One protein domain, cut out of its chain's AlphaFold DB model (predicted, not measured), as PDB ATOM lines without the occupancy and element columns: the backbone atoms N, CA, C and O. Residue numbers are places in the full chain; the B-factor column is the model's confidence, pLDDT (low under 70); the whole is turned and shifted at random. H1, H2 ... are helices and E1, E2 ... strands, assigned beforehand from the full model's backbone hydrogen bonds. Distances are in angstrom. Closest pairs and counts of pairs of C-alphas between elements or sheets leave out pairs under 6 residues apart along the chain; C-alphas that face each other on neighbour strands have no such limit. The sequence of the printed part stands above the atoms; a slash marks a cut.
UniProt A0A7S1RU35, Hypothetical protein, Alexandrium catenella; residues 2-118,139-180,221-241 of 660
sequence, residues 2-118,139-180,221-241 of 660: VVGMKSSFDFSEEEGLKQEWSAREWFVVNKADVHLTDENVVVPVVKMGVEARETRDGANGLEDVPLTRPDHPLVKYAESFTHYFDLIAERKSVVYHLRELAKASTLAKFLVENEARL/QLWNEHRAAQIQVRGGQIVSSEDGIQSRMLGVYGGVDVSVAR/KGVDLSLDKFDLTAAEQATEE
ATOM      1  N   VAL A   2       1.089  -1.300 102.933       96.25
ATOM      2  CA  VAL A   2       0.336  -0.730 104.052       96.25
ATOM      3  C   VAL A   2      -1.037  -0.322 103.545       96.25
ATOM      4  O   VAL A   2      -1.148   0.160 102.417       96.25
ATOM      5  N   VAL A   3      -2.065  -0.549 104.354       96.62
ATOM      6  CA  VAL A   3      -3.450  -0.233 104.002       96.62
ATOM      7  C   VAL A   3      -3.649   1.277 103.955       96.62
ATOM      8  O   VAL A   3      -3.355   1.970 104.924       96.62
ATOM      9  N   GLY A   4      -4.160   1.783 102.834       94.50
ATOM     10  CA  GLY A   4      -4.404   3.215 102.624       94.50
ATOM     11  C   GLY A   4      -3.174   4.035 102.238       94.50
ATOM     12  O   GLY A   4      -3.305   5.229 101.977       94.50
ATOM     13  N   MET A   5      -1.991   3.420 102.171       96.19
ATOM     14  CA  MET A   5      -0.809   4.091 101.643       96.19
ATOM     15  C   MET A   5      -0.963   4.268 100.129       96.19
ATOM     16  O   MET A   5      -0.995   3.290  99.381       96.19
ATOM     17  N   LYS A   6      -1.052   5.524  99.694       94.44
ATOM     18  CA  LYS A   6      -1.192   5.910  98.287       94.44
ATOM     19  C   LYS A   6       0.123   5.750  97.535       94.44
ATOM     20  O   LYS A   6       1.192   5.965  98.100       94.44
ATOM     21  N   SER A   7       0.037   5.402  96.259       92.44
ATOM     22  CA  SER A   7       1.163   5.449  95.327       92.44
ATOM     23  C   SER A   7       1.435   6.882  94.858       92.44
ATOM     24  O   SER A   7       0.583   7.766  94.956       92.44
ATOM     25  N   SER A   8       2.614   7.118  94.276       92.25
ATOM     26  CA  SER A   8       2.916   8.384  93.596       92.25
ATOM     27  C   SER A   8       1.948   8.692  92.447       92.25
ATOM     28  O   SER A   8       1.730   9.854  92.121       92.25
ATOM     29  N   PHE A   9       1.350   7.669  91.830       89.62
ATOM     30  CA  PHE A   9       0.355   7.849  90.772       89.62
ATOM     31  C   PHE A   9      -0.978   8.337  91.333       89.62
ATOM     32  O   PHE A   9      -1.547   9.276  90.786       89.62
ATOM     33  N   ASP A  10      -1.411   7.791  92.471       91.12
ATOM     34  CA  ASP A  10      -2.642   8.227  93.139       91.12
ATOM     35  C   ASP A  10      -2.547   9.706  93.549       91.12
ATOM     36  O   ASP A  10      -3.460  10.487  93.291       91.12
ATOM     37  N   PHE A  11      -1.404  10.128  94.111       93.62
ATOM     38  CA  PHE A  11      -1.156  11.544  94.415       93.62
ATOM     39  C   PHE A  11      -1.183  12.424  93.157       93.62
ATOM     40  O   PHE A  11      -1.776  13.502  93.166       93.62
ATOM     41  N   SER A  12      -0.583  11.955  92.057       91.25
ATOM     42  CA  SER A  12      -0.584  12.679  90.781       91.25
ATOM     43  C   SER A  12      -1.996  12.865  90.215       91.25
ATOM     44  O   SER A  12      -2.290  13.918  89.643       91.25
ATOM     45  N   GLU A  13      -2.860  11.856  90.346       87.50
ATOM     46  CA  GLU A  13      -4.254  11.916  89.899       87.50
ATOM     47  C   GLU A  13      -5.092  12.870  90.760       87.50
ATOM     48  O   GLU A  13      -5.813  13.706  90.212       87.50
ATOM     49  N   GLU A  14      -4.964  12.805  92.088       88.69
ATOM     50  CA  GLU A  14      -5.718  13.649  93.029       88.69
ATOM     51  C   GLU A  14      -5.419  15.140  92.884       88.69
ATOM     52  O   GLU A  14      -6.315  15.977  92.993       88.69
ATOM     53  N   GLU A  15      -4.166  15.480  92.603       88.75
ATOM     54  CA  GLU A  15      -3.749  16.864  92.378       88.75
ATOM     55  C   GLU A  15      -4.135  17.382  90.991       88.75
ATOM     56  O   GLU A  15      -3.937  18.559  90.679       88.75
ATOM     57  N   GLY A  16      -4.683  16.514  90.135       84.88
ATOM     58  CA  GLY A  16      -5.003  16.859  88.760       84.88
ATOM     59  C   GLY A  16      -3.763  17.270  87.969       84.88
ATOM     60  O   GLY A  16      -3.877  18.074  87.037       84.88
ATOM     61  N   LEU A  17      -2.583  16.745  88.326       81.25
ATOM     62  CA  LEU A  17      -1.348  17.013  87.602       81.25
ATOM     63  C   LEU A  17      -1.453  16.376  86.218       81.25
ATOM     64  O   LEU A  17      -1.280  15.177  86.015       81.25
ATOM     65  N   LYS A  18      -1.786  17.219  85.239       76.19
ATOM     66  CA  LYS A  18      -1.836  16.833  83.825       76.19
ATOM     67  C   LYS A  18      -0.456  16.821  83.169       76.19
ATOM     68  O   LYS A  18      -0.356  16.391  82.024       76.19
ATOM     69  N   GLN A  19       0.559  17.341  83.858       81.50
ATOM     70  CA  GLN A  19       1.922  17.459  83.355       81.50
ATOM     71  C   GLN A  19       2.688  16.157  83.572       81.50
ATOM     72  O   GLN A  19       2.518  15.491  84.591       81.50
ATOM     73  N   GLU A  20       3.528  15.819  82.599       87.75
ATOM     74  CA  GLU A  20       4.508  14.746  82.733       87.75
ATOM     75  C   GLU A  20       5.491  15.104  83.845       87.75
ATOM     76  O   GLU A  20       5.943  16.247  83.948       87.75
ATOM     77  N   TRP A  21       5.807  14.127  84.685       91.06
ATOM     78  CA  TRP A  21       6.831  14.276  85.702       91.06
ATOM     79  C   TRP A  21       7.722  13.043  85.717       91.06
ATOM     80  O   TRP A  21       7.314  11.919  85.406       91.06
ATOM     81  N   SER A  22       8.972  13.283  86.080       90.38
ATOM     82  CA  SER A  22       9.961  12.243  86.291       90.38
ATOM     83  C   SER A  22      10.643  12.510  87.618       90.38
ATOM     84  O   SER A  22      10.887  13.665  87.969       90.38
ATOM     85  N   ALA A  23      10.900  11.458  88.381       91.19
ATOM     86  CA  ALA A  23      11.590  11.591  89.650       91.19
ATOM     87  C   ALA A  23      12.319  10.299  90.015       91.19
ATOM     88  O   ALA A  23      12.041   9.218  89.486       91.19
ATOM     89  N   ARG A  24      13.277  10.428  90.926       88.81
ATOM     90  CA  ARG A  24      14.040   9.324  91.500       88.81
ATOM     91  C   ARG A  24      13.697   9.131  92.964       88.81
ATOM     92  O   ARG A  24      13.338  10.092  93.642       88.81
ATOM     93  N   GLU A  25      13.830   7.895  93.423       90.06
ATOM     94  CA  GLU A  25      13.620   7.483  94.811       90.06
ATOM     95  C   GLU A  25      14.913   6.889  95.390       90.06
ATOM     96  O   GLU A  25      15.637   6.164  94.699       90.06
ATOM     97  N   TRP A  26      15.194   7.187  96.662       88.06
ATOM     98  CA  TRP A  26      16.343   6.674  97.406       88.06
ATOM     99  C   TRP A  26      15.941   6.106  98.750       88.06
ATOM    100  O   TRP A  26      15.326   6.803  99.547       88.06
ATOM    101  N   PHE A  27      16.420   4.909  99.069       91.12
ATOM    102  CA  PHE A  27      16.463   4.456 100.456       91.12
ATOM    103  C   PHE A  27      17.668   5.060 101.167       91.12
ATOM    104  O   PHE A  27      18.799   4.883 100.713       91.12
ATOM    105  N   VAL A  28      17.428   5.733 102.288       92.38
ATOM    106  CA  VAL A  28      18.455   6.464 103.032       92.38
ATOM    107  C   VAL A  28      18.533   6.008 104.481       92.38
ATOM    108  O   VAL A  28      17.541   5.596 105.088       92.38
ATOM    109  N   VAL A  29      19.725   6.129 105.062       93.75
ATOM    110  CA  VAL A  29      19.908   6.072 106.514       93.75
ATOM    111  C   VAL A  29      19.732   7.490 107.061       93.75
ATOM    112  O   VAL A  29      20.508   8.395 106.739       93.75
ATOM    113  N   ASN A  30      18.694   7.692 107.870       94.69
ATOM    114  CA  ASN A  30      18.368   8.969 108.514       94.69
ATOM    115  C   ASN A  30      19.051   9.120 109.873       94.69
ATOM    116  O   ASN A  30      19.406  10.228 110.268       94.69
ATOM    117  N   LYS A  31      19.236   8.005 110.582       96.44
ATOM    118  CA  LYS A  31      19.958   7.929 111.854       96.44
ATOM    119  C   LYS A  31      20.699   6.597 111.922       96.44
ATOM    120  O   LYS A  31      20.146   5.584 111.488       96.44
ATOM    121  N   ALA A  32      21.921   6.607 112.434       95.94
ATOM    122  CA  ALA A  32      22.715   5.417 112.689       95.94
ATOM    123  C   ALA A  32      23.497   5.623 113.979       95.94
ATOM    124  O   ALA A  32      24.263   6.578 114.065       95.94
ATOM    125  N   ASP A  33      23.323   4.712 114.928       96.75
ATOM    126  CA  ASP A  33      24.026   4.708 116.206       96.75
ATOM    127  C   ASP A  33      24.410   3.277 116.578       96.75
ATOM    128  O   ASP A  33      23.968   2.291 115.972       96.75
ATOM    129  N   VAL A  34      25.233   3.162 117.612       96.56
ATOM    130  CA  VAL A  34      25.614   1.886 118.201       96.56
ATOM    131  C   VAL A  34      25.371   1.954 119.693       96.56
ATOM    132  O   VAL A  34      25.894   2.830 120.373       96.56
ATOM    133  N   HIS A  35      24.564   1.030 120.199       95.75
ATOM    134  CA  HIS A  35      24.270   0.937 121.617       95.75
ATOM    135  C   HIS A  35      25.105  -0.173 122.258       95.75
ATOM    136  O   HIS A  35      25.336  -1.217 121.645       95.75
ATOM    137  N   LEU A  36      25.536   0.026 123.500       95.31
ATOM    138  CA  LEU A  36      26.198  -0.982 124.319       95.31
ATOM    139  C   LEU A  36      25.275  -1.371 125.474       95.31
ATOM    140  O   LEU A  36      24.902  -0.529 126.287       95.31
ATOM    141  N   THR A  37      24.893  -2.641 125.528       93.50
ATOM    142  CA  THR A  37      24.106  -3.194 126.643       93.50
ATOM    143  C   THR A  37      24.975  -3.399 127.886       93.50
ATOM    144  O   THR A  37      26.201  -3.464 127.782       93.50
ATOM    145  N   ASP A  38      24.351  -3.586 129.053       90.81
ATOM    146  CA  ASP A  38      25.063  -3.878 130.310       90.81
ATOM    147  C   ASP A  38      25.864  -5.196 130.263       90.81
ATOM    148  O   ASP A  38      26.846  -5.371 130.984       90.81
ATOM    149  N   GLU A  39      25.512  -6.102 129.345       91.94
ATOM    150  CA  GLU A  39      26.259  -7.332 129.056       91.94
ATOM    151  C   GLU A  39      27.396  -7.128 128.034       91.94
ATOM    152  O   GLU A  39      28.016  -8.089 127.578       91.94
ATOM    153  N   ASN A  40      27.707  -5.879 127.673       91.50
ATOM    154  CA  ASN A  40      28.679  -5.493 126.645       91.50
ATOM    155  C   ASN A  40      28.351  -6.024 125.238       91.50
ATOM    156  O   ASN A  40      29.242  -6.192 124.401       91.50
ATOM    157  N   VAL A  41      27.072  -6.281 124.952       92.38
ATOM    158  CA  VAL A  41      26.613  -6.580 123.589       92.38
ATOM    159  C   VAL A  41      26.458  -5.273 122.822       92.38
ATOM    160  O   VAL A  41      25.766  -4.363 123.278       92.38
ATOM    161  N   VAL A  42      27.100  -5.209 121.656       94.50
ATOM    162  CA  VAL A  42      27.057  -4.080 120.723       94.50
ATOM    163  C   VAL A  42      25.845  -4.246 119.805       94.50
ATOM    164  O   VAL A  42      25.749  -5.237 119.081       94.50
ATOM    165  N   VAL A  43      24.924  -3.286 119.821       94.75
ATOM    166  CA  VAL A  43      23.657  -3.339 119.084       94.75
ATOM    167  C   VAL A  43      23.579  -2.155 118.115       94.75
ATOM    168  O   VAL A  43      23.443  -1.017 118.563       94.75
ATOM    169  N   PRO A  44      23.659  -2.377 116.791       96.56
ATOM    170  CA  PRO A  44      23.476  -1.303 115.823       96.56
ATOM    171  C   PRO A  44      22.006  -0.875 115.758       96.56
ATOM    172  O   PRO A  44      21.104  -1.701 115.586       96.56
ATOM    173  N   VAL A  45      21.774   0.433 115.825       95.56
ATOM    174  CA  VAL A  45      20.454   1.050 115.697       95.56
ATOM    175  C   VAL A  45      20.458   1.922 114.453       95.56
ATOM    176  O   VAL A  45      21.358   2.729 114.246       95.56
ATOM    177  N   VAL A  46      19.462   1.742 113.588       96.31
ATOM    178  CA  VAL A  46      19.303   2.565 112.386       96.31
ATOM    179  C   VAL A  46      17.859   3.016 112.249       96.31
ATOM    180  O   VAL A  46      16.935   2.235 112.484       96.31
ATOM    181  N   LYS A  47      17.667   4.262 111.821       96.88
ATOM    182  CA  LYS A  47      16.393   4.766 111.312       96.88
ATOM    183  C   LYS A  47      16.532   4.934 109.813       96.88
ATOM    184  O   LYS A  47      17.284   5.791 109.350       96.88
ATOM    185  N   MET A  48      15.820   4.106 109.069       95.69
ATOM    186  CA  MET A  48      15.776   4.193 107.616       95.69
ATOM    187  C   MET A  48      14.700   5.188 107.174       95.69
ATOM    188  O   MET A  48      13.828   5.580 107.952       95.69
ATOM    189  N   GLY A  49      14.759   5.591 105.914       95.50
ATOM    190  CA  GLY A  49      13.696   6.327 105.252       95.50
ATOM    191  C   GLY A  49      13.837   6.267 103.744       95.50
ATOM    192  O   GLY A  49      14.685   5.548 103.210       95.50
ATOM    193  N   VAL A  50      12.984   7.031 103.083       94.00
ATOM    194  CA  VAL A  50      12.944   7.192 101.641       94.00
ATOM    195  C   VAL A  50      12.967   8.679 101.312       94.00
ATOM    196  O   VAL A  50      12.206   9.460 101.878       94.00
ATOM    197  N   GLU A  51      13.829   9.065 100.382       93.25
ATOM    198  CA  GLU A  51      13.865  10.399  99.788       93.25
ATOM    199  C   GLU A  51      13.446  10.323  98.322       93.25
ATOM    200  O   GLU A  51      13.669   9.313  97.654       93.25
ATOM    201  N   ALA A  52      12.882  11.408  97.797       93.38
ATOM    202  CA  ALA A  52      12.600  11.541  96.376       93.38
ATOM    203  C   ALA A  52      13.084  12.886  95.843       93.38
ATOM    204  O   ALA A  52      13.121  13.884  96.565       93.38
ATOM    205  N   ARG A  53      13.451  12.908  94.562       92.81
ATOM    206  CA  ARG A  53      13.941  14.097  93.866       92.81
ATOM    207  C   ARG A  53      13.401  14.122  92.450       92.81
ATOM    208  O   ARG A  53      13.517  13.139  91.721       92.81
ATOM    209  N   GLU A  54      12.810  15.248  92.081       92.88
ATOM    210  CA  GLU A  54      12.324  15.520  90.730       92.88
ATOM    211  C   GLU A  54      13.511  15.506  89.764       92.88
ATOM    212  O   GLU A  54      14.601  15.973  90.100       92.88
ATOM    213  N   THR A  55      13.318  14.943  88.577       90.94
ATOM    214  CA  THR A  55      14.323  14.903  87.515       90.94
ATOM    215  C   THR A  55      13.873  15.737  86.325       90.94
ATOM    216  O   THR A  55      12.681  15.909  86.068       90.94
ATOM    217  N   ARG A  56      14.843  16.270  85.587       91.06
ATOM    218  CA  ARG A  56      14.628  17.024  84.350       91.06
ATOM    219  C   ARG A  56      15.652  16.627  83.298       91.06
ATOM    220  O   ARG A  56      16.755  16.198  83.639       91.06
ATOM    221  N   ASP A  57      15.318  16.840  82.034       87.69
ATOM    222  CA  ASP A  57      16.276  16.681  80.943       87.69
ATOM    223  C   ASP A  57      17.349  17.775  81.015       87.69
ATOM    224  O   ASP A  57      17.080  18.971  80.873       87.69
ATOM    225  N   GLY A  58      18.580  17.352  81.286       89.75
ATOM    226  CA  GLY A  58      19.785  18.168  81.281       89.75
ATOM    227  C   GLY A  58      20.688  17.853  80.088       89.75
ATOM    228  O   GLY A  58      20.396  17.006  79.243       89.75
ATOM    229  N   ALA A  59      21.838  18.529  80.028       90.44
ATOM    230  CA  ALA A  59      22.811  18.329  78.951       90.44
ATOM    231  C   ALA A  59      23.398  16.901  78.932       90.44
ATOM    232  O   ALA A  59      23.880  16.458  77.892       90.44
ATOM    233  N   ASN A  60      23.341  16.189  80.064       84.56
ATOM    234  CA  ASN A  60      23.870  14.833  80.227       84.56
ATOM    235  C   ASN A  60      22.766  13.767  80.394       84.56
ATOM    236  O   ASN A  60      23.026  12.698  80.944       84.56
ATOM    237  N   GLY A  61      21.539  14.049  79.945       86.19
ATOM    238  CA  GLY A  61      20.369  13.188  80.158       86.19
ATOM    239  C   GLY A  61      19.573  13.589  81.402       86.19
ATOM    240  O   GLY A  61      19.541  14.764  81.756       86.19
ATOM    241  N   LEU A  62      18.916  12.630  82.062       81.88
ATOM    242  CA  LEU A  62      18.085  12.897  83.245       81.88
ATOM    243  C   LEU A  62      18.940  13.302  84.458       81.88
ATOM    244  O   LEU A  62      19.678  12.484  85.021       81.88
ATOM    245  N   GLU A  63      18.795  14.555  84.886       87.94
ATOM    246  CA  GLU A  63      19.493  15.162  86.023       87.94
ATOM    247  C   GLU A  63      18.505  15.503  87.151       87.94
ATOM    248  O   GLU A  63      17.384  15.946  86.893       87.94
ATOM    249  N   ASP A  64      18.922  15.321  88.407       89.81
ATOM    250  CA  ASP A  64      18.114  15.685  89.577       89.81
ATOM    251  C   ASP A  64      17.972  17.216  89.667       89.81
ATOM    252  O   ASP A  64      18.933  17.971  89.482       89.81
ATOM    253  N   VAL A  65      16.774  17.695  89.996       91.62
ATOM    254  CA  VAL A  65      16.526  19.110  90.268       91.62
ATOM    255  C   VAL A  65      17.168  19.472  91.618       91.62
ATOM    256  O   VAL A  65      16.946  18.765  92.602       91.62
ATOM    257  N   PRO A  66      17.923  20.588  91.719       89.62
ATOM    258  CA  PRO A  66      18.601  20.974  92.963       89.62
ATOM    259  C   PRO A  66      17.670  21.137  94.170       89.62
ATOM    260  O   PRO A  66      18.083  20.917  95.304       89.62
ATOM    261  N   LEU A  67      16.423  21.543  93.919       93.56
ATOM    262  CA  LEU A  67      15.373  21.653  94.919       93.56
ATOM    263  C   LEU A  67      14.113  20.991  94.370       93.56
ATOM    264  O   LEU A  67      13.479  21.512  93.454       93.56
ATOM    265  N   THR A  68      13.767  19.843  94.938       93.88
ATOM    266  CA  THR A  68      12.525  19.148  94.605       93.88
ATOM    267  C   THR A  68      11.368  19.796  95.342       93.88
ATOM    268  O   THR A  68      11.492  20.166  96.511       93.88
ATOM    269  N   ARG A  69      10.245  19.968  94.649       94.44
ATOM    270  CA  ARG A  69       9.072  20.613  95.231       94.44
ATOM    271  C   ARG A  69       8.423  19.692  96.277       94.44
ATOM    272  O   ARG A  69       8.281  18.500  96.009       94.44
ATOM    273  N   PRO A  70       8.010  20.210  97.448       94.69
ATOM    274  CA  PRO A  70       7.417  19.387  98.507       94.69
ATOM    275  C   PRO A  70       6.036  18.832  98.131       94.69
ATOM    276  O   PRO A  70       5.595  17.833  98.683       94.69
ATOM    277  N   ASP A  71       5.344  19.464  97.181       94.44
ATOM    278  CA  ASP A  71       4.072  18.986  96.646       94.44
ATOM    279  C   ASP A  71       4.235  17.924  95.549       94.44
ATOM    280  O   ASP A  71       3.235  17.402  95.078       94.44
ATOM    281  N   HIS A  72       5.461  17.554  95.162       94.88
ATOM    282  CA  HIS A  72       5.684  16.557  94.119       94.88
ATOM    283  C   HIS A  72       5.122  15.173  94.530       94.88
ATOM    284  O   HIS A  72       5.445  14.690  95.621       94.88
ATOM    285  N   PRO A  73       4.375  14.458  93.663       94.75
ATOM    286  CA  PRO A  73       3.729  13.188  94.023       94.75
ATOM    287  C   PRO A  73       4.679  12.119  94.580       94.75
ATOM    288  O   PRO A  73       4.358  11.441  95.557       94.75
ATOM    289  N   LEU A  74       5.879  11.987  93.997       93.94
ATOM    290  CA  LEU A  74       6.895  11.052  94.502       93.94
ATOM    291  C   LEU A  74       7.476  11.468  95.869       93.94
ATOM    292  O   LEU A  74       7.853  10.598  96.645       93.94
ATOM    293  N   VAL A  75       7.507  12.766  96.201       95.31
ATOM    294  CA  VAL A  75       7.931  13.234  97.534       95.31
ATOM    295  C   VAL A  75       6.894  12.848  98.579       95.31
ATOM    296  O   VAL A  75       7.256  12.238  99.579       95.31
ATOM    297  N   LYS A  76       5.605  13.078  98.310       96.62
ATOM    298  CA  LYS A  76       4.515  12.650  99.207       96.62
ATOM    299  C   LYS A  76       4.514  11.140  99.434       96.62
ATOM    300  O   LYS A  76       4.318  10.671 100.556       96.62
ATOM    301  N   TYR A  77       4.774  10.373  98.374       96.00
ATOM    302  CA  TYR A  77       4.965   8.929  98.473       96.00
ATOM    303  C   TYR A  77       6.164   8.565  99.362       96.00
ATOM    304  O   TYR A  77       6.003   7.762 100.277       96.00
ATOM    305  N   ALA A  78       7.333   9.173  99.144       95.44
ATOM    306  CA  ALA A  78       8.544   8.922  99.929       95.44
ATOM    307  C   ALA A  78       8.378   9.289 101.416       95.44
ATOM    308  O   ALA A  78       8.804   8.540 102.298       95.44
ATOM    309  N   GLU A  79       7.698  10.397 101.717       97.06
ATOM    310  CA  GLU A  79       7.340  10.792 103.082       97.06
ATOM    311  C   GLU A  79       6.414   9.760 103.735       97.06
ATOM    312  O   GLU A  79       6.672   9.310 104.854       97.06
ATOM    313  N   SER A  80       5.373   9.321 103.019       97.19
ATOM    314  CA  SER A  80       4.464   8.279 103.501       97.19
ATOM    315  C   SER A  80       5.190   6.946 103.712       97.19
ATOM    316  O   SER A  80       5.011   6.303 104.747       97.19
ATOM    317  N   PHE A  81       6.072   6.553 102.790       97.19
ATOM    318  CA  PHE A  81       6.890   5.349 102.927       97.19
ATOM    319  C   PHE A  81       7.796   5.446 104.152       97.19
ATOM    320  O   PHE A  81       7.883   4.493 104.922       97.19
ATOM    321  N   THR A  82       8.437   6.597 104.367       97.06
ATOM    322  CA  THR A  82       9.293   6.847 105.531       97.06
ATOM    323  C   THR A  82       8.516   6.737 106.838       97.06
ATOM    324  O   THR A  82       8.991   6.091 107.770       97.06
ATOM    325  N   HIS A  83       7.313   7.317 106.905       97.81
ATOM    326  CA  HIS A  83       6.424   7.201 108.069       97.81
ATOM    327  C   HIS A  83       6.102   5.737 108.394       97.81
ATOM    328  O   HIS A  83       6.193   5.316 109.547       97.81
ATOM    329  N   TYR A  84       5.813   4.936 107.369       98.12
ATOM    330  CA  TYR A  84       5.477   3.522 107.520       98.12
ATOM    331  C   TYR A  84       6.671   2.559 107.436       98.12
ATOM    332  O   TYR A  84       6.455   1.342 107.436       98.12
ATOM    333  N   PHE A  85       7.912   3.053 107.366       97.75
ATOM    334  CA  PHE A  85       9.072   2.235 106.995       97.75
ATOM    335  C   PHE A  85       9.200   0.991 107.873       97.75
ATOM    336  O   PHE A  85       9.401  -0.108 107.364       97.75
ATOM    337  N   ASP A  86       9.041   1.148 109.186       97.88
ATOM    338  CA  ASP A  86       9.182   0.048 110.137       97.88
ATOM    339  C   ASP A  86       8.132  -1.043 109.930       97.88
ATOM    340  O   ASP A  86       8.480  -2.219 109.863       97.88
ATOM    341  N   LEU A  87       6.866  -0.670 109.734       98.19
ATOM    342  CA  LEU A  87       5.808  -1.633 109.426       98.19
ATOM    343  C   LEU A  87       6.035  -2.304 108.062       98.19
ATOM    344  O   LEU A  87       5.798  -3.503 107.915       98.19
ATOM    345  N   ILE A  88       6.505  -1.549 107.063       98.06
ATOM    346  CA  ILE A  88       6.843  -2.090 105.741       98.06
ATOM    347  C   ILE A  88       7.996  -3.084 105.858       98.06
ATOM    348  O   ILE A  88       7.899  -4.163 105.281       98.06
ATOM    349  N   ALA A  89       9.043  -2.765 106.617       97.25
ATOM    350  CA  ALA A  89      10.160  -3.661 106.873       97.25
ATOM    351  C   ALA A  89       9.676  -4.951 107.545       97.25
ATOM    352  O   ALA A  89      10.030  -6.029 107.094       97.25
ATOM    353  N   GLU A  90       8.776  -4.888 108.527       97.94
ATOM    354  CA  GLU A  90       8.216  -6.110 109.126       97.94
ATOM    355  C   GLU A  90       7.281  -6.904 108.196       97.94
ATOM    356  O   GLU A  90       6.964  -8.064 108.456       97.94
ATOM    357  N   ARG A  91       6.855  -6.334 107.068       97.88
ATOM    358  CA  ARG A  91       6.012  -7.024 106.081       97.88
ATOM    359  C   ARG A  91       6.769  -7.499 104.852       97.88
ATOM    360  O   ARG A  91       6.392  -8.515 104.276       97.88
ATOM    361  N   LYS A  92       7.798  -6.777 104.430       97.50
ATOM    362  CA  LYS A  92       8.502  -6.997 103.169       97.50
ATOM    363  C   LYS A  92       9.943  -7.375 103.454       97.50
ATOM    364  O   LYS A  92      10.748  -6.522 103.818       97.50
ATOM    365  N   SER A  93      10.263  -8.642 103.229       96.00
ATOM    366  CA  SER A  93      11.588  -9.240 103.428       96.00
ATOM    367  C   SER A  93      12.698  -8.431 102.755       96.00
ATOM    368  O   SER A  93      13.727  -8.167 103.365       96.00
ATOM    369  N   VAL A  94      12.483  -7.921 101.538       94.00
ATOM    370  CA  VAL A  94      13.471  -7.066 100.853       94.00
ATOM    371  C   VAL A  94      13.778  -5.771 101.618       94.00
ATOM    372  O   VAL A  94      14.938  -5.372 101.710       94.00
ATOM    373  N   VAL A  95      12.767  -5.137 102.220       95.25
ATOM    374  CA  VAL A  95      12.929  -3.899 103.003       95.25
ATOM    375  C   VAL A  95      13.512  -4.213 104.382       95.25
ATOM    376  O   VAL A  95      14.387  -3.488 104.858       95.25
ATOM    377  N   TYR A  96      13.103  -5.333 104.987       96.56
ATOM    378  CA  TYR A  96      13.727  -5.880 106.190       96.56
ATOM    379  C   TYR A  96      15.233  -6.077 105.993       96.56
ATOM    380  O   TYR A  96      16.036  -5.513 106.732       96.56
ATOM    381  N   HIS A  97      15.631  -6.821 104.959       94.44
ATOM    382  CA  HIS A  97      17.034  -7.112 104.678       94.44
ATOM    383  C   HIS A  97      17.834  -5.861 104.321       94.44
ATOM    384  O   HIS A  97      19.003  -5.777 104.688       94.44
ATOM    385  N   LEU A  98      17.223  -4.869 103.670       93.69
ATOM    386  CA  LEU A  98      17.865  -3.576 103.443       93.69
ATOM    387  C   LEU A  98      18.183  -2.860 104.767       93.69
ATOM    388  O   LEU A  98      19.289  -2.349 104.940       93.69
ATOM    389  N   ARG A  99      17.249  -2.873 105.726       95.62
ATOM    390  CA  ARG A  99      17.472  -2.335 107.077       95.62
ATOM    391  C   ARG A  99      18.553  -3.120 107.827       95.62
ATOM    392  O   ARG A  99      19.414  -2.509 108.454       95.62
ATOM    393  N   GLU A 100      18.551  -4.448 107.741       95.38
ATOM    394  CA  GLU A 100      19.581  -5.280 108.380       95.38
ATOM    395  C   GLU A 100      20.967  -5.092 107.737       95.38
ATOM    396  O   GLU A 100      21.973  -5.052 108.444       95.38
ATOM    397  N   LEU A 101      21.042  -4.874 106.420       93.31
ATOM    398  CA  LEU A 101      22.282  -4.501 105.735       93.31
ATOM    399  C   LEU A 101      22.811  -3.146 106.223       93.31
ATOM    400  O   LEU A 101      24.016  -3.004 106.444       93.31
ATOM    401  N   ALA A 102      21.930  -2.162 106.423       92.81
ATOM    402  CA  ALA A 102      22.310  -0.875 106.997       92.81
ATOM    403  C   ALA A 102      22.850  -1.046 108.426       92.81
ATOM    404  O   ALA A 102      23.932  -0.549 108.723       92.81
ATOM    405  N   LYS A 103      22.179  -1.834 109.281       95.38
ATOM    406  CA  LYS A 103      22.673  -2.168 110.632       95.38
ATOM    407  C   LYS A 103      24.048  -2.834 110.610       95.38
ATOM    408  O   LYS A 103      24.931  -2.440 111.371       95.38
ATOM    409  N   ALA A 104      24.245  -3.819 109.736       93.50
ATOM    410  CA  ALA A 104      25.530  -4.491 109.577       93.50
ATOM    411  C   ALA A 104      26.625  -3.515 109.119       93.50
ATOM    412  O   ALA A 104      27.746  -3.566 109.624       93.50
ATOM    413  N   SER A 105      26.289  -2.592 108.214       92.56
ATOM    414  CA  SER A 105      27.204  -1.546 107.740       92.56
ATOM    415  C   SER A 105      27.580  -0.572 108.861       92.56
ATOM    416  O   SER A 105      28.757  -0.256 109.020       92.56
ATOM    417  N   THR A 106      26.609  -0.159 109.684       93.88
ATOM    418  CA  THR A 106      26.818   0.682 110.876       93.88
ATOM    419  C   THR A 106      27.749   0.004 111.871       93.88
ATOM    420  O   THR A 106      28.734   0.600 112.301       93.88
ATOM    421  N   LEU A 107      27.500  -1.271 112.177       94.94
ATOM    422  CA  LEU A 107      28.349  -2.045 113.077       94.94
ATOM    423  C   LEU A 107      29.773  -2.198 112.527       94.94
ATOM    424  O   LEU A 107      30.743  -2.009 113.255       94.94
ATOM    425  N   ALA A 108      29.912  -2.515 111.238       91.44
ATOM    426  CA  ALA A 108      31.215  -2.641 110.597       91.44
ATOM    427  C   ALA A 108      31.997  -1.321 110.650       91.44
ATOM    428  O   ALA A 108      33.178  -1.332 110.997       91.44
ATOM    429  N   LYS A 109      31.341  -0.189 110.360       91.75
ATOM    430  CA  LYS A 109      31.948   1.143 110.465       91.75
ATOM    431  C   LYS A 109      32.409   1.425 111.898       91.75
ATOM    432  O   LYS A 109      33.584   1.720 112.087       91.75
ATOM    433  N   PHE A 110      31.538   1.233 112.890       94.56
ATOM    434  CA  PHE A 110      31.862   1.403 114.311       94.56
ATOM    435  C   PHE A 110      33.090   0.585 114.733       94.56
ATOM    436  O   PHE A 110      34.012   1.114 115.350       94.56
ATOM    437  N   LEU A 111      33.138  -0.702 114.367       93.00
ATOM    438  CA  LEU A 111      34.253  -1.587 114.714       93.00
ATOM    439  C   LEU A 111      35.571  -1.142 114.067       93.00
ATOM    440  O   LEU A 111      36.620  -1.231 114.703       93.00
ATOM    441  N   VAL A 112      35.529  -0.671 112.817       89.94
ATOM    442  CA  VAL A 112      36.722  -0.176 112.117       89.94
ATOM    443  C   VAL A 112      37.202   1.152 112.704       89.94
ATOM    444  O   VAL A 112      38.398   1.298 112.943       89.94
ATOM    445  N   GLU A 113      36.297   2.094 112.973       91.75
ATOM    446  CA  GLU A 113      36.633   3.406 113.552       91.75
ATOM    447  C   GLU A 113      37.182   3.301 114.980       91.75
ATOM    448  O   GLU A 113      38.027   4.102 115.368       91.75
ATOM    449  N   ASN A 114      36.768   2.277 115.731       93.75
ATOM    450  CA  ASN A 114      37.260   1.995 117.081       93.75
ATOM    451  C   ASN A 114      38.465   1.037 117.120       93.75
ATOM    452  O   ASN A 114      38.831   0.556 118.193       93.75
ATOM    453  N   GLU A 115      39.068   0.719 115.968       93.94
ATOM    454  CA  GLU A 115      40.208  -0.204 115.854       93.94
ATOM    455  C   GLU A 115      39.974  -1.550 116.573       93.94
ATOM    456  O   GLU A 115      40.883  -2.148 117.164       93.94
ATOM    457  N   ALA A 116      38.731  -2.047 116.537       92.12
ATOM    458  CA  ALA A 116      38.365  -3.284 117.203       92.12
ATOM    459  C   ALA A 116      39.204  -4.445 116.648       92.12
ATOM    460  O   ALA A 116      39.326  -4.647 115.436       92.12
ATOM    461  N   ARG A 117      39.789  -5.246 117.545       91.44
ATOM    462  CA  ARG A 117      40.595  -6.416 117.167       91.44
ATOM    463  C   ARG A 117      39.689  -7.542 116.679       91.44
ATOM    464  O   ARG A 117      39.300  -8.413 117.453       91.44
ATOM    465  N   LEU A 118      39.364  -7.522 115.392       88.12
ATOM    466  CA  LEU A 118      38.601  -8.581 114.738       88.12
ATOM    467  C   LEU A 118      39.517  -9.747 114.348       88.12
ATOM    468  O   LEU A 118      40.650  -9.554 113.905       88.12
ATOM    469  N   GLN A 139      17.155  -1.556  86.237       46.94
ATOM    470  CA  GLN A 139      16.489  -0.275  86.272       46.94
ATOM    471  C   GLN A 139      15.028  -0.682  86.322       46.94
ATOM    472  O   GLN A 139      14.505  -1.249  85.364       46.94
ATOM    473  N   LEU A 140      14.413  -0.534  87.494       49.03
ATOM    474  CA  LEU A 140      12.983  -0.723  87.648       49.03
ATOM    475  C   LEU A 140      12.338   0.429  86.880       49.03
ATOM    476  O   LEU A 140      12.003   1.461  87.450       49.03
ATOM    477  N   TRP A 141      12.252   0.284  85.559       51.06
ATOM    478  CA  TRP A 141      11.456   1.143  84.703       51.06
ATOM    479  C   TRP A 141      10.002   0.767  84.930       51.06
ATOM    480  O   TRP A 141       9.411  -0.008  84.181       51.06
ATOM    481  N   ASN A 142       9.422   1.329  85.983       57.09
ATOM    482  CA  ASN A 142       7.976   1.411  86.093       57.09
ATOM    483  C   ASN A 142       7.539   2.638  85.288       57.09
ATOM    484  O   ASN A 142       7.183   3.674  85.845       57.09
ATOM    485  N   GLU A 143       7.650   2.536  83.963       59.72
ATOM    486  CA  GLU A 143       7.081   3.528  83.058       59.72
ATOM    487  C   GLU A 143       5.582   3.245  82.948       59.72
ATOM    488  O   GLU A 143       5.153   2.257  82.348       59.72
ATOM    489  N   HIS A 144       4.774   4.111  83.551       64.81
ATOM    490  CA  HIS A 144       3.329   4.045  83.397       64.81
ATOM    491  C   HIS A 144       2.925   4.998  82.275       64.81
ATOM    492  O   HIS A 144       3.042   6.217  82.403       64.81
ATOM    493  N   ARG A 145       2.444   4.430  81.164       63.81
ATOM    494  CA  ARG A 145       1.828   5.190  80.072       63.81
ATOM    495  C   ARG A 145       0.321   5.176  80.246       63.81
ATOM    496  O   ARG A 145      -0.316   4.137  80.079       63.81
ATOM    497  N   ALA A 146      -0.245   6.335  80.558       66.56
ATOM    498  CA  ALA A 146      -1.685   6.541  80.516       66.56
ATOM    499  C   ALA A 146      -2.038   7.268  79.214       66.56
ATOM    500  O   ALA A 146      -1.506   8.342  78.929       66.56
ATOM    501  N   ALA A 147      -2.933   6.678  78.423       65.31
ATOM    502  CA  ALA A 147      -3.502   7.309  77.240       65.31
ATOM    503  C   ALA A 147      -4.994   7.547  77.482       65.31
ATOM    504  O   ALA A 147      -5.741   6.609  77.764       65.31
ATOM    505  N   GLN A 148      -5.431   8.800  77.369       67.06
ATOM    506  CA  GLN A 148      -6.846   9.141  77.454       67.06
ATOM    507  C   GLN A 148      -7.455   9.111  76.049       67.06
ATOM    508  O   GLN A 148      -7.080   9.902  75.185       67.06
ATOM    509  N   ILE A 149      -8.402   8.200  75.822       68.44
ATOM    510  CA  ILE A 149      -9.118   8.078  74.549       68.44
ATOM    511  C   ILE A 149     -10.461   8.796  74.683       68.44
ATOM    512  O   ILE A 149     -11.263   8.449  75.547       68.44
ATOM    513  N   GLN A 150     -10.724   9.788  73.830       67.62
ATOM    514  CA  GLN A 150     -12.035  10.436  73.753       67.62
ATOM    515  C   GLN A 150     -12.853   9.836  72.609       67.62
ATOM    516  O   GLN A 150     -12.380   9.725  71.479       67.62
ATOM    517  N   VAL A 151     -14.105   9.478  72.894       69.94
ATOM    518  CA  VAL A 151     -15.065   9.004  71.891       69.94
ATOM    519  C   VAL A 151     -16.180  10.041  71.770       69.94
ATOM    520  O   VAL A 151     -16.820  10.371  72.764       69.94
ATOM    521  N   ARG A 152     -16.433  10.566  70.565       71.50
ATOM    522  CA  ARG A 152     -17.612  11.403  70.267       71.50
ATOM    523  C   ARG A 152     -18.352  10.810  69.078       71.50
ATOM    524  O   ARG A 152     -17.746  10.521  68.053       71.50
ATOM    525  N   GLY A 153     -19.664  10.620  69.217       75.62
ATOM    526  CA  GLY A 153     -20.505  10.091  68.137       75.62
ATOM    527  C   GLY A 153     -20.112   8.684  67.666       75.62
ATOM    528  O   GLY A 153     -20.221   8.390  66.481       75.62
ATOM    529  N   GLY A 154     -19.597   7.832  68.561       76.00
ATOM    530  CA  GLY A 154     -19.146   6.476  68.217       76.00
ATOM    531  C   GLY A 154     -17.808   6.404  67.469       76.00
ATOM    532  O   GLY A 154     -17.366   5.308  67.142       76.00
ATOM    533  N   GLN A 155     -17.139   7.536  67.226       70.25
ATOM    534  CA  GLN A 155     -15.781   7.579  66.684       70.25
ATOM    535  C   GLN A 155     -14.781   7.945  67.780       70.25
ATOM    536  O   GLN A 155     -15.029   8.845  68.585       70.25
ATOM    537  N   ILE A 156     -13.639   7.250  67.797       71.94
ATOM    538  CA  ILE A 156     -12.469   7.681  68.564       71.94
ATOM    539  C   ILE A 156     -12.001   8.985  67.925       71.94
ATOM    540  O   ILE A 156     -11.447   8.983  66.826       71.94
ATOM    541  N   VAL A 157     -12.271  10.103  68.588       72.50
ATOM    542  CA  VAL A 157     -11.769  11.397  68.145       72.50
ATOM    543  C   VAL A 157     -10.330  11.445  68.625       72.50
ATOM    544  O   VAL A 157     -10.076  11.621  69.817       72.50
ATOM    545  N   SER A 158      -9.370  11.274  67.717       58.66
ATOM    546  CA  SER A 158      -8.067  11.865  67.992       58.66
ATOM    547  C   SER A 158      -8.327  13.361  68.106       58.66
ATOM    548  O   SER A 158      -8.870  13.946  67.165       58.66
ATOM    549  N   SER A 159      -7.994  13.993  69.231       55.78
ATOM    550  CA  SER A 159      -7.842  15.447  69.209       55.78
ATOM    551  C   SER A 159      -6.947  15.793  68.020       55.78
ATOM    552  O   SER A 159      -5.997  15.059  67.738       55.78
ATOM    553  N   GLU A 160      -7.238  16.880  67.310       58.09
ATOM    554  CA  GLU A 160      -6.360  17.377  66.241       58.09
ATOM    555  C   GLU A 160      -4.911  17.600  66.749       58.09
ATOM    556  O   GLU A 160      -3.974  17.612  65.958       58.09
ATOM    557  N   ASP A 161      -4.720  17.630  68.076       57.66
ATOM    558  CA  ASP A 161      -3.446  17.685  68.808       57.66
ATOM    559  C   ASP A 161      -2.773  16.316  69.109       57.66
ATOM    560  O   ASP A 161      -1.774  16.263  69.824       57.66
ATOM    561  N   GLY A 162      -3.292  15.192  68.597       60.44
ATOM    562  CA  GLY A 162      -2.741  13.845  68.822       60.44
ATOM    563  C   GLY A 162      -3.166  13.189  70.145       60.44
ATOM    564  O   GLY A 162      -3.736  13.826  71.028       60.44
ATOM    565  N   ILE A 163      -2.926  11.876  70.278       62.12
ATOM    566  CA  ILE A 163      -3.132  11.140  71.537       62.12
ATOM    567  C   ILE A 163      -2.162  11.726  72.568       62.12
ATOM    568  O   ILE A 163      -0.957  11.508  72.461       62.12
ATOM    569  N   GLN A 164      -2.674  12.457  73.564       63.19
ATOM    570  CA  GLN A 164      -1.875  12.869  74.721       63.19
ATOM    571  C   GLN A 164      -1.520  11.618  75.534       63.19
ATOM    572  O   GLN A 164      -2.265  11.188  76.414       63.19
ATOM    573  N   SER A 165      -0.394  10.998  75.189       66.12
ATOM    574  CA  SER A 165       0.276  10.029  76.046       66.12
ATOM    575  C   SER A 165       0.918  10.810  77.181       66.12
ATOM    576  O   SER A 165       1.689  11.723  76.913       66.12
ATOM    577  N   ARG A 166       0.599  10.467  78.430       73.62
ATOM    578  CA  ARG A 166       1.348  10.969  79.585       73.62
ATOM    579  C   ARG A 166       2.407   9.947  79.948       73.62
ATOM    580  O   ARG A 166       2.063   8.797  80.234       73.62
ATOM    581  N   MET A 167       3.668  10.360  79.926       76.75
ATOM    582  CA  MET A 167       4.764   9.566  80.460       76.75
ATOM    583  C   MET A 167       5.012   9.943  81.922       76.75
ATOM    584  O   MET A 167       5.323  11.092  82.232       76.75
ATOM    585  N   LEU A 168       4.868   8.970  82.821       81.69
ATOM    586  CA  LEU A 168       5.274   9.091  84.218       81.69
ATOM    587  C   LEU A 168       6.399   8.090  84.478       81.69
ATOM    588  O   LEU A 168       6.223   6.886  84.269       81.69
ATOM    589  N   GLY A 169       7.555   8.597  84.903       76.44
ATOM    590  CA  GLY A 169       8.757   7.793  85.115       76.44
ATOM    591  C   GLY A 169       9.250   7.876  86.554       76.44
ATOM    592  O   GLY A 169       9.660   8.945  87.009       76.44
ATOM    593  N   VAL A 170       9.254   6.739  87.252       79.00
ATOM    594  CA  VAL A 170       9.946   6.584  88.538       79.00
ATOM    595  C   VAL A 170      11.233   5.813  88.292       79.00
ATOM    596  O   VAL A 170      11.204   4.710  87.746       79.00
ATOM    597  N   TYR A 171      12.359   6.396  88.687       77.94
ATOM    598  CA  TYR A 171      13.675   5.803  88.487       77.94
ATOM    599  C   TYR A 171      14.307   5.421  89.826       77.94
ATOM    600  O   TYR A 171      14.308   6.199  90.778       77.94
ATOM    601  N   GLY A 172      14.893   4.228  89.882       66.94
ATOM    602  CA  GLY A 172      15.648   3.737  91.031       66.94
ATOM    603  C   GLY A 172      16.997   3.154  90.611       66.94
ATOM    604  O   GLY A 172      17.225   2.819  89.448       66.94
ATOM    605  N   GLY A 173      17.899   3.027  91.573       59.34
ATOM    606  CA  GLY A 173      19.214   2.402  91.440       59.34
ATOM    607  C   GLY A 173      19.690   1.931  92.812       59.34
ATOM    608  O   GLY A 173      18.984   2.096  93.795       59.34
ATOM    609  N   VAL A 174      20.883   1.366  92.936       55.91
ATOM    610  CA  VAL A 174      21.456   1.026  94.250       55.91
ATOM    611  C   VAL A 174      22.890   1.525  94.250       55.91
ATOM    612  O   VAL A 174      23.689   1.062  93.443       55.91
ATOM    613  N   ASP A 175      23.220   2.463  95.137       58.31
ATOM    614  CA  ASP A 175      24.599   2.877  95.378       58.31
ATOM    615  C   ASP A 175      24.930   2.580  96.841       58.31
ATOM    616  O   ASP A 175      24.754   3.397  97.745       58.31
ATOM    617  N   VAL A 176      25.417   1.364  97.091       56.84
ATOM    618  CA  VAL A 176      26.034   1.031  98.377       56.84
ATOM    619  C   VAL A 176      27.397   1.721  98.407       56.84
ATOM    620  O   VAL A 176      28.445   1.079  98.349       56.84
ATOM    621  N   SER A 177      27.381   3.053  98.471       54.59
ATOM    622  CA  SER A 177      28.525   3.906  98.756       54.59
ATOM    623  C   SER A 177      28.901   3.729 100.226       54.59
ATOM    624  O   SER A 177      28.978   4.672 101.003       54.59
ATOM    625  N   VAL A 178      29.190   2.484 100.610       56.31
ATOM    626  CA  VAL A 178      30.174   2.208 101.642       56.31
ATOM    627  C   VAL A 178      31.469   2.680 100.998       56.31
ATOM    628  O   VAL A 178      32.145   1.917 100.299       56.31
ATOM    629  N   ALA A 179      31.737   3.989 101.114       52.09
ATOM    630  CA  ALA A 179      33.011   4.587 100.754       52.09
ATOM    631  C   ALA A 179      34.057   3.600 101.235       52.09
ATOM    632  O   ALA A 179      33.980   3.231 102.402       52.09
ATOM    633  N   ARG A 180      34.899   3.074 100.325       53.28
ATOM    634  CA  ARG A 180      35.877   2.012 100.613       53.28
ATOM    635  C   ARG A 180      36.527   2.351 101.944       53.28
ATOM    636  O   ARG A 180      37.415   3.204 101.954       53.28
ATOM    637  N   LYS A 221      21.786   6.223  91.044       57.38
ATOM    638  CA  LYS A 221      21.839   5.912  92.478       57.38
ATOM    639  C   LYS A 221      20.397   5.872  92.974       57.38
ATOM    640  O   LYS A 221      19.662   6.791  92.648       57.38
ATOM    641  N   GLY A 222      19.991   4.880  93.755       62.03
ATOM    642  CA  GLY A 222      18.649   4.834  94.384       62.03
ATOM    643  C   GLY A 222      18.634   4.113  95.738       62.03
ATOM    644  O   GLY A 222      17.593   3.817  96.309       62.03
ATOM    645  N   VAL A 223      19.814   3.845  96.282       72.31
ATOM    646  CA  VAL A 223      20.024   3.520  97.689       72.31
ATOM    647  C   VAL A 223      21.242   4.338  98.071       72.31
ATOM    648  O   VAL A 223      22.210   4.313  97.319       72.31
ATOM    649  N   ASP A 224      21.173   5.073  99.171       78.56
ATOM    650  CA  ASP A 224      22.296   5.800  99.755       78.56
ATOM    651  C   ASP A 224      22.465   5.341 101.206       78.56
ATOM    652  O   ASP A 224      21.803   5.813 102.134       78.56
ATOM    653  N   LEU A 225      23.354   4.363 101.388       82.25
ATOM    654  CA  LEU A 225      23.791   3.912 102.710       82.25
ATOM    655  C   LEU A 225      25.078   4.623 103.145       82.25
ATOM    656  O   LEU A 225      25.834   4.054 103.931       82.25
ATOM    657  N   SER A 226      25.380   5.822 102.625       84.62
ATOM    658  CA  SER A 226      26.539   6.574 103.099       84.62
ATOM    659  C   SER A 226      26.378   6.866 104.586       84.62
ATOM    660  O   SER A 226      25.465   7.566 105.037       84.62
ATOM    661  N   LEU A 227      27.303   6.307 105.357       87.88
ATOM    662  CA  LEU A 227      27.372   6.516 106.791       87.88
ATOM    663  C   LEU A 227      28.313   7.666 107.156       87.88
ATOM    664  O   LEU A 227      28.481   7.942 108.338       87.88
ATOM    665  N   ASP A 228      28.937   8.343 106.187       89.12
ATOM    666  CA  ASP A 228      29.992   9.345 106.422       89.12
ATOM    667  C   ASP A 228      29.506  10.546 107.248       89.12
ATOM    668  O   ASP A 228      30.296  11.206 107.917       89.12
ATOM    669  N   LYS A 229      28.193  10.798 107.240       91.25
ATOM    670  CA  LYS A 229      27.543  11.868 108.009       91.25
ATOM    671  C   LYS A 229      27.269  11.526 109.481       91.25
ATOM    672  O   LYS A 229      26.858  12.412 110.222       91.25
ATOM    673  N   PHE A 230      27.459  10.272 109.898       91.44
ATOM    674  CA  PHE A 230      27.212   9.820 111.271       91.44
ATOM    675  C   PHE A 230      28.526   9.573 112.006       91.44
ATOM    676  O   PHE A 230      29.388   8.843 111.509       91.44
ATOM    677  N   ASP A 231      28.662  10.160 113.191       92.81
ATOM    678  CA  ASP A 231      29.769   9.887 114.104       92.81
ATOM    679  C   ASP A 231      29.476   8.596 114.877       92.81
ATOM    680  O   ASP A 231      28.582   8.566 115.719       92.81
ATOM    681  N   LEU A 232      30.204   7.520 114.559       93.31
ATOM    682  CA  LEU A 232      30.093   6.222 115.232       93.31
ATOM    683  C   LEU A 232      31.326   5.944 116.106       93.31
ATOM    684  O   LEU A 232      31.676   4.790 116.353       93.31
ATOM    685  N   THR A 233      32.019   6.984 116.576       93.50
ATOM    686  CA  THR A 233      33.198   6.807 117.439       93.50
ATOM    687  C   THR A 233      32.837   6.455 118.883       93.50
ATOM    688  O   THR A 233      33.652   5.861 119.581       93.50
ATOM    689  N   ALA A 234      31.618   6.760 119.333       93.75
ATOM    690  CA  ALA A 234      31.138   6.448 120.678       93.75
ATOM    691  C   ALA A 234      29.888   5.559 120.632       93.75
ATOM    692  O   ALA A 234      28.999   5.769 119.809       93.75
ATOM    693  N   ALA A 235      29.823   4.578 121.535       94.06
ATOM    694  CA  ALA A 235      28.607   3.808 121.764       94.06
ATOM    695  C   ALA A 235      27.754   4.479 122.851       94.06
ATOM    696  O   ALA A 235      28.277   4.876 123.894       94.06
ATOM    697  N   GLU A 236      26.446   4.570 122.626       95.12
ATOM    698  CA  GLU A 236      25.491   5.002 123.648       95.12
ATOM    699  C   GLU A 236      25.192   3.832 124.596       95.12
ATOM    700  O   GLU A 236      25.048   2.690 124.160       95.12
ATOM    701  N   GLN A 237      25.102   4.071 125.906       94.50
ATOM    702  CA  GLN A 237      24.717   3.005 126.831       94.50
ATOM    703  C   GLN A 237      23.219   2.720 126.671       94.50
ATOM    704  O   GLN A 237      22.389   3.613 126.857       94.50
ATOM    705  N   ALA A 238      22.873   1.485 126.301       89.75
ATOM    706  CA  ALA A 238      21.483   1.075 126.176       89.75
ATOM    707  C   ALA A 238      20.838   1.119 127.561       89.75
ATOM    708  O   ALA A 238      21.331   0.497 128.499       89.75
ATOM    709  N   THR A 239      19.730   1.839 127.694       86.88
ATOM    710  CA  THR A 239      18.909   1.732 128.901       86.88
ATOM    711  C   THR A 239      18.201   0.379 128.863       86.88
ATOM    712  O   THR A 239      17.707  -0.016 127.809       86.88
ATOM    713  N   GLU A 240      18.181  -0.353 129.979       79.50
ATOM    714  CA  GLU A 240      17.474  -1.633 130.069       79.50
ATOM    715  C   GLU A 240      15.967  -1.389 129.868       79.50
ATOM    716  O   GLU A 240      15.251  -0.936 130.762       79.50
ATOM    717  N   GLU A 241      15.490  -1.599 128.642       82.56
ATOM    718  CA  GLU A 241      14.088  -1.411 128.289       82.56
ATOM    719  C   GLU A 241      13.293  -2.682 128.587       82.56
ATOM    720  O   GLU A 241      13.731  -3.805 128.333       82.56
TER     721      GLU A 241
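AT A GLANCE: This is residues 2 to 118, 139 to 180 and 221 to 241 of the 660 residues of the protein "Hypothetical protein" of Alexandrium catenella (UniProt A0A7S1RU35). A long, twisted ribbon of strands makes the spine of this domain: the long hairpin of E1 and E2 runs through its middle, H2 packs on one face and H4 crosses the other. Beyond the spine, E4 and E7 run side by side as an arm that leads to the small hairpin of E5 and E6, where residues 151 to 156 stick out. The 180 printed residues hold four named helices and seven named strands, in the order H1 E1 E2 E3 H2 H3 H4 E4 E5 E6 E7, a mixed class. The larger sheet, E3 E2 E1 E7 E4, is mixed and curled like part of a barrel; E5 and E6 form a second, antiparallel sheet. The whole is loose, with a radius of gyration of the C-alphas of 21.6 A, and only just elongated, with spans of 79 by 40 by 25 A.

IN THESE COORDINATES: E1, residues 21 to 36, begins at C-alpha (6.831, 14.276, 85.702) and is 45.8 A long. E2, residues 42 to 58, is 45.9 A long and bends by 56 degrees at residue 54. The other strands are E3, residues 61 to 64; E4, 142 to 147; E5, 150 to 152; E6, 155 to 157; and E7, 165 to 171, 18.8 A long and ending at (13.675, 5.803, 88.487). The helices are H1, residues 8 to 14; H2, 73 to 83, 15.5 A; H3, 85 to 91; and H4, 93 to 113, 29.8 A.

HOW THE PARTS SIT: E1, E2 and E3 form a meander, each strand the antiparallel neighbour of the one before; N 28 and O 49 are 2.9 A apart, N 56 and O 63 also 2.9 A. E7 is parallel to E1, with N 171 and O 23 at 3.0 A, and antiparallel to E4, with N 166 and O 146 at 3.0 A. H2 runs along the strands over E2 and E1, at a height of 7.9 A over the sheet; the closest C-alphas of H2 and E2, Thr 82 and Gly 49, are 4.4 A apart. On the opposite face H4 lies over E2 and E1 at a height of 6.3 A, only just across the strands, at 61 degrees to E2 on the local plane; its C-alpha of Lys 103 comes closest to E2, 5.3 A from that of Pro 44. H1 touches H2, closest at the C-alphas of Ser 8 and Leu 74, 4.9 A. H3 and H4 touch only at the corner by their link. H1 and H3 only graze the sheet. E4 runs on into E5 at 13 degrees; N 157 of E6 and O 150 of E5 are 2.9 A apart. In H1, H2, H3 and H4 every O i to N i+4 pair is within hydrogen-bond range.

THE WHOLE: The C-alphas farthest apart, of Arg 117 and Gly 153, are 80.1 A apart. Residues 119 to 138 and 181 to 220 are not printed, with C-alpha gaps of 37.0 A and 16.7 A. Of the links that are printed whole, none is long. Residues 221 to 241 hold no named element, but residues 223 to 224 and 236 to 237 pair with E1. The mean pLDDT of the printed part is 85.4; residues 139 to 151, 158 to 165, 172 to 180 and 221 to 222 are under 70.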